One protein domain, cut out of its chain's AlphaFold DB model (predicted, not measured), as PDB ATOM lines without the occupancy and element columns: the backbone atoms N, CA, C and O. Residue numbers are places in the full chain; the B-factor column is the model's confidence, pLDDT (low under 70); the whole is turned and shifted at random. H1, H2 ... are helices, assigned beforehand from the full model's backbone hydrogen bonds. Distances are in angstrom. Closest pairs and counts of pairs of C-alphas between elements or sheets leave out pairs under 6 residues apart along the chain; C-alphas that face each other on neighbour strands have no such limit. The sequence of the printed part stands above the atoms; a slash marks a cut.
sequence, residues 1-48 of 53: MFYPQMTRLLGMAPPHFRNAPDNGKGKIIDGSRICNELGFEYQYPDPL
ATOM      1  N   MET A   1     214.950 179.345 187.796       78.19
ATOM      2  CA  MET A   1     215.125 178.453 186.623       78.19
ATOM      3  C   MET A   1     216.093 179.127 185.664       78.19
ATOM      4  O   MET A   1     215.796 180.237 185.249       78.19
ATOM      5  N   PHE A   2     217.215 178.486 185.327       87.75
ATOM      6  CA  PHE A   2     218.292 179.096 184.531       87.75
ATOM      7  C   PHE A   2     217.900 179.355 183.063       87.75
ATOM      8  O   PHE A   2     217.860 180.502 182.629       87.75
ATOM      9  N   TYR A   3     217.530 178.311 182.310       88.62
ATOM     10  CA  TYR A   3     217.328 178.425 180.857       88.62
ATOM     11  C   TYR A   3     216.298 179.485 180.425       88.62
ATOM     12  O   TYR A   3     216.632 180.285 179.554       88.62
ATOM     13  N   PRO A   4     215.091 179.582 181.025       88.50
ATOM     14  CA  PRO A   4     214.132 180.614 180.626       88.50
ATOM     15  C   PRO A   4     214.602 182.040 180.940       88.50
ATOM     16  O   PRO A   4     214.185 182.985 180.274       88.50
ATOM     17  N   GLN A   5     215.437 182.216 181.970       88.69
ATOM     18  CA  GLN A   5     216.012 183.516 182.309       88.69
ATOM     19  C   GLN A   5     217.070 183.913 181.276       88.69
ATOM     20  O   GLN A   5     217.037 185.036 180.778       88.69
ATOM     21  N   MET A   6     217.945 182.983 180.890       90.81
ATOM     22  CA  MET A   6     219.003 183.257 179.916       90.81
ATOM     23  C   MET A   6     218.465 183.539 178.516       90.81
ATOM     24  O   MET A   6     218.923 184.480 177.875       90.81
ATOM     25  N   THR A   7     217.439 182.818 178.051       92.19
ATOM     26  CA  THR A   7     216.860 183.107 176.727       92.19
ATOM     27  C   THR A   7     216.260 184.507 176.642       92.19
ATOM     28  O   THR A   7     216.347 185.135 175.594       92.19
ATOM     29  N   ARG A   8     215.706 185.037 177.742       89.50
ATOM     30  CA  ARG A   8     215.204 186.422 177.789       89.50
ATOM     31  C   ARG A   8     216.334 187.440 177.679       89.50
ATOM     32  O   ARG A   8     216.194 188.397 176.929       89.50
ATOM     33  N   LEU A   9     217.436 187.220 178.399       88.62
ATOM     34  CA  LEU A   9     218.610 188.098 178.344       88.62
ATOM     35  C   LEU A   9     219.253 188.106 176.951       88.62
ATOM     36  O   LEU A   9     219.695 189.150 176.489       88.62
ATOM     37  N   LEU A  10     219.241 186.961 176.265       90.06
ATOM     38  CA  LEU A  10     219.797 186.805 174.919       90.06
ATOM     39  C   LEU A  10     218.822 187.181 173.787       90.06
ATOM     40  O   LEU A  10     219.190 187.091 172.619       90.06
ATOM     41  N   GLY A  11     217.571 187.546 174.093       92.56
ATOM     42  CA  GLY A  11     216.547 187.828 173.075       92.56
ATOM     43  C   GLY A  11     216.129 186.609 172.238       92.56
ATOM     44  O   GLY A  11     215.656 186.758 171.114       92.56
ATOM     45  N   MET A  12     216.307 185.397 172.767       93.12
ATOM     46  CA  MET A  12     215.990 184.134 172.097       93.12
ATOM     47  C   MET A  12     214.629 183.578 172.532       93.12
ATOM     48  O   MET A  12     214.128 183.853 173.626       93.12
ATOM     49  N   ALA A  13     214.046 182.722 171.691       93.69
ATOM     50  CA  ALA A  13     212.862 181.956 172.065       93.69
ATOM     51  C   ALA A  13     213.189 180.981 173.221       93.69
ATOM     52  O   ALA A  13     214.225 180.312 173.179       93.69
ATOM     53  N   PRO A  14     212.334 180.877 174.256       89.94
ATOM     54  CA  PRO A  14     212.563 179.959 175.368       89.94
ATOM     55  C   PRO A  14     212.471 178.492 174.911       89.94
ATOM     56  O   PRO A  14     211.641 178.166 174.058       89.94
ATOM     57  N   PRO A  15     213.277 177.581 175.488       89.56
ATOM     58  CA  PRO A  15     213.228 176.170 175.131       89.56
ATOM     59  C   PRO A  15     211.942 175.505 175.634       89.56
ATOM     60  O   PRO A  15     211.418 175.841 176.698       89.56
ATOM     61  N   HIS A  16     211.472 174.499 174.895       88.38
ATOM     62  CA  HIS A  16     210.368 173.639 175.314       88.38
ATOM     63  C   HIS A  16     210.925 172.390 176.008       88.38
ATOM     64  O   HIS A  16     211.623 171.579 175.398       88.38
ATOM     65  N   PHE A  17     210.615 172.225 177.294       85.31
ATOM     66  CA  PHE A  17     210.959 171.022 178.048       85.31
ATOM     67  C   PHE A  17     209.897 169.938 177.865       85.31
ATOM     68  O   PHE A  17     208.703 170.220 177.868       85.31
ATOM     69  N   ARG A  18     210.328 168.679 177.738       86.19
ATOM     70  CA  ARG A  18     209.401 167.541 177.717       86.19
ATOM     71  C   ARG A  18     208.633 167.459 179.036       86.19
ATOM     72  O   ARG A  18     209.197 167.720 180.098       86.19
ATOM     73  N   ASN A  19     207.378 167.025 178.959       83.44
ATOM     74  CA  ASN A  19     206.569 166.749 180.140       83.44
ATOM     75  C   ASN A  19     207.267 165.697 181.009       83.44
ATOM     76  O   ASN A  19     207.585 164.602 180.538       83.44
ATOM     77  N   ALA A  20     207.521 166.045 182.268       79.75
ATOM     78  CA  ALA A  20     208.059 165.115 183.247       79.75
ATOM     79  C   ALA A  20     206.899 164.361 183.924       79.75
ATOM     80  O   ALA A  20     205.917 165.006 184.296       79.75
ATOM     81  N   PRO A  21     207.006 163.035 184.121       78.00
ATOM     82  CA  PRO A  21     205.954 162.246 184.768       78.00
ATOM     83  C   PRO A  21     205.695 162.661 186.232       78.00
ATOM     84  O   PRO A  21     204.564 162.564 186.693       78.00
ATOM     85  N   ASP A  22     206.698 163.204 186.934       72.00
ATOM     86  CA  ASP A  22     206.646 163.478 188.383       72.00
ATOM     87  C   ASP A  22     206.364 164.958 188.733       72.00
ATOM     88  O   ASP A  22     207.148 165.610 189.432       72.00
ATOM     89  N   ASN A  23     205.261 165.533 188.234       68.88
ATOM     90  CA  ASN A  23     204.829 166.921 188.519       68.88
ATOM     91  C   ASN A  23     205.922 168.000 188.323       68.88
ATOM     92  O   ASN A  23     205.879 169.068 188.936       68.88
ATOM     93  N   GLY A  24     206.933 167.728 187.495       69.81
ATOM     94  CA  GLY A  24     208.040 168.653 187.253       69.81
ATOM     95  C   GLY A  24     208.967 168.898 188.452       69.81
ATOM     96  O   GLY A  24     209.798 169.806 188.380       69.81
ATOM     97  N   LYS A  25     208.881 168.116 189.541       74.62
ATOM     98  CA  LYS A  25     209.881 168.194 190.618       74.62
ATOM     99  C   LYS A  25     211.181 167.558 190.128       74.62
ATOM    100  O   LYS A  25     211.289 166.345 189.993       74.62
ATOM    101  N   GLY A  26     212.167 168.403 189.833       78.31
ATOM    102  CA  GLY A  26     213.523 167.963 189.518       78.31
ATOM    103  C   GLY A  26     214.163 167.184 190.672       78.31
ATOM    104  O   GLY A  26     213.671 167.180 191.802       78.31
ATOM    105  N   LYS A  27     215.290 166.529 190.388       83.94
ATOM    106  CA  LYS A  27     216.092 165.836 191.402       83.94
ATOM    107  C   LYS A  27     217.086 166.817 192.021       83.94
ATOM    108  O   LYS A  27     217.704 167.593 191.298       83.94
ATOM    109  N   ILE A  28     217.256 166.752 193.340       86.12
ATOM    110  CA  ILE A  28     218.371 167.413 194.026       86.12
ATOM    111  C   ILE A  28     219.553 166.450 193.971       86.12
ATOM    112  O   ILE A  28     219.431 165.306 194.409       86.12
ATOM    113  N   ILE A  29     220.663 166.898 193.389       86.69
ATOM    114  CA  ILE A  29     221.883 166.107 193.232       86.69
ATOM    115  C   ILE A  29     222.968 166.738 194.097       86.69
ATOM    116  O   ILE A  29     223.271 167.918 193.939       86.69
ATOM    117  N   ASP A  30     223.548 165.947 194.993       90.25
ATOM    118  CA  ASP A  30     224.756 166.320 195.723       90.25
ATOM    119  C   ASP A  30     225.990 165.938 194.889       90.25
ATOM    120  O   ASP A  30     226.249 164.759 194.636       90.25
ATOM    121  N   GLY A  31     226.725 166.951 194.427       89.50
ATOM    122  CA  GLY A  31     227.944 166.801 193.630       89.50
ATOM    123  C   GLY A  31     229.231 166.682 194.453       89.50
ATOM    124  O   GLY A  31     230.305 166.554 193.867       89.50
ATOM    125  N   SER A  32     229.168 166.715 195.787       90.94
ATOM    126  CA  SER A  32     230.361 166.705 196.651       90.94
ATOM    127  C   SER A  32     231.256 165.489 196.410       90.94
ATOM    128  O   SER A  32     232.476 165.611 196.339       90.94
ATOM    129  N   ARG A  33     230.652 164.314 196.202       92.44
ATOM    130  CA  ARG A  33     231.382 163.067 195.963       92.44
ATOM    131  C   ARG A  33     232.285 163.140 194.731       92.44
ATOM    132  O   ARG A  33     233.450 162.773 194.825       92.44
ATOM    133  N   ILE A  34     231.767 163.622 193.601       92.88
ATOM    134  CA  ILE A  34     232.542 163.687 192.356       92.88
ATOM    135  C   ILE A  34     233.637 164.759 192.435       92.88
ATOM    136  O   ILE A  34     234.743 164.522 191.959       92.88
ATOM    137  N   CYS A  35     233.360 165.885 193.102       93.81
ATOM    138  CA  CYS A  35     234.351 166.934 193.360       93.81
ATOM    139  C   CYS A  35     235.532 166.379 194.172       93.81
ATOM    140  O   CYS A  35     236.688 166.557 193.794       93.81
ATOM    141  N   ASN A  36     235.234 165.624 195.235       94.06
ATOM    142  CA  ASN A  36     236.240 165.007 196.100       94.06
ATOM    143  C   ASN A  36     237.040 163.902 195.393       94.06
ATOM    144  O   ASN A  36     238.254 163.830 195.554       94.06
ATOM    145  N   GLU A  37     236.377 163.026 194.632       96.19
ATOM    146  CA  GLU A  37     237.032 161.893 193.959       96.19
ATOM    147  C   GLU A  37     237.919 162.341 192.791       96.19
ATOM    148  O   GLU A  37     238.985 161.767 192.571       96.19
ATOM    149  N   LEU A  38     237.486 163.353 192.038       94.81
ATOM    150  CA  LEU A  38     238.193 163.828 190.847       94.81
ATOM    151  C   LEU A  38     239.072 165.059 191.111       94.81
ATOM    152  O   LEU A  38     239.787 165.488 190.208       94.81
ATOM    153  N   GLY A  39     239.046 165.613 192.328       93.38
ATOM    154  CA  GLY A  39     239.899 166.729 192.736       93.38
ATOM    155  C   GLY A  39     239.583 168.042 192.018       93.38
ATOM    156  O   GLY A  39     240.502 168.801 191.715       93.38
ATOM    157  N   PHE A  40     238.308 168.301 191.719       93.81
ATOM    158  CA  PHE A  40     237.870 169.573 191.141       93.81
ATOM    159  C   PHE A  40     236.858 170.272 192.040       93.81
ATOM    160  O   PHE A  40     236.178 169.653 192.853       93.81
ATOM    161  N   GLU A  41     236.708 171.570 191.815       92.44
ATOM    162  CA  GLU A  41     235.686 172.395 192.442       92.44
ATOM    163  C   GLU A  41     234.822 173.049 191.361       92.44
ATOM    164  O   GLU A  41     235.287 173.343 190.255       92.44
ATOM    165  N   TYR A  42     233.543 173.273 191.662       90.88
ATOM    166  CA  TYR A  42     232.683 174.044 190.772       90.88
ATOM    167  C   TYR A  42     233.156 175.497 190.738       90.88
ATOM    168  O   TYR A  42     233.044 176.207 191.733       90.88
ATOM    169  N   GLN A  43     233.603 175.967 189.573       91.44
ATOM    170  CA  GLN A  43     233.909 177.387 189.367       91.44
ATOM    171  C   GLN A  43     232.664 178.271 189.570       91.44
ATOM    172  O   GLN A  43     232.761 179.378 190.089       91.44
ATOM    173  N   TYR A  44     231.491 177.755 189.191       92.38
ATOM    174  CA  TYR A  44     230.198 178.423 189.328       92.38
ATOM    175  C   TYR A  44     229.204 177.475 190.014       92.38
ATOM    176  O   TYR A  44     228.504 176.723 189.331       92.38
ATOM    177  N   PRO A  45     229.160 177.449 191.359       89.38
ATOM    178  CA  PRO A  45     228.248 176.572 192.097       89.38
ATOM    179  C   PRO A  45     226.774 176.969 191.916       89.38
ATOM    180  O   PRO A  45     225.895 176.114 191.986       89.38
ATOM    181  N   ASP A  46     226.504 178.250 191.646       89.94
ATOM    182  CA  ASP A  46     225.200 178.737 191.197       89.94
ATOM    183  C   ASP A  46     225.284 179.081 189.697       89.94
ATOM    184  O   ASP A  46     226.068 179.951 189.312       89.94
ATOM    185  N   PRO A  47     224.486 178.450 188.820       88.38
ATOM    186  CA  PRO A  47     224.510 178.770 187.396       88.38
ATOM    187  C   PRO A  47     224.122 180.227 187.101       88.38
ATOM    188  O   PRO A  47     224.457 180.733 186.037       88.38
ATOM    189  N   LEU A  48     223.443 180.931 188.015       88.75
ATOM    190  CA  LEU A  48     223.111 182.348 187.844       88.75
ATOM    191  C   LEU A  48     224.307 183.294 188.021       88.75
ATOM    192  O   LEU A  48     224.191 184.455 187.634       88.75
TER     193      LEU A  48
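AT A GLANCE: This is residues 1 to 48 of the 53 residues of the protein "Nucleoside-diphosphate-sugar epimerase" of Salmonella enterica subsp. enterica serovar Adelaide str. A4-669 (UniProt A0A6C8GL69). With little regular structure, the model is a flat, open loop of chain round an empty middle: H1 and H2 are two short helices set far from each other, a long stretch without named elements joins them, and residues 39 to 48 turn back toward the first residue. The printed part has 48 residues with two named helices, H1 then H2, and no named strand. The class is all helix, with 15 residues in named elements. It is only just extended, close to loose, with a radius of gyration of the C-alphas of 14.8 A and spans of 38 by 29 by 12 A.

HOW THE PARTS SIT: H1, residues 2 to 9, and H2, residues 32 to 38, are apart. Every O i to N i+4 pair is within hydrogen-bond range in H2, and 3 of 4 in H1.

IN THESE COORDINATES: H1 begins at C-alpha 2 (218.292, 179.096, 184.531) and is 10.9 A long. H2, 10.2 A long, ends at C-alpha 38 (238.193, 163.828, 190.847).

THE WHOLE: The C-alphas of Gly 11 and Glu 37, the two farthest apart, are 39.1 A apart; those of Met 1 and Leu 48 are 9.0 A apart. The link from H1 to H2, 22 residues, is long. Residues 17 to 30 and 33 to 39 stand free. The printed part has no cut; residues 23 to 24 have pLDDT under 70.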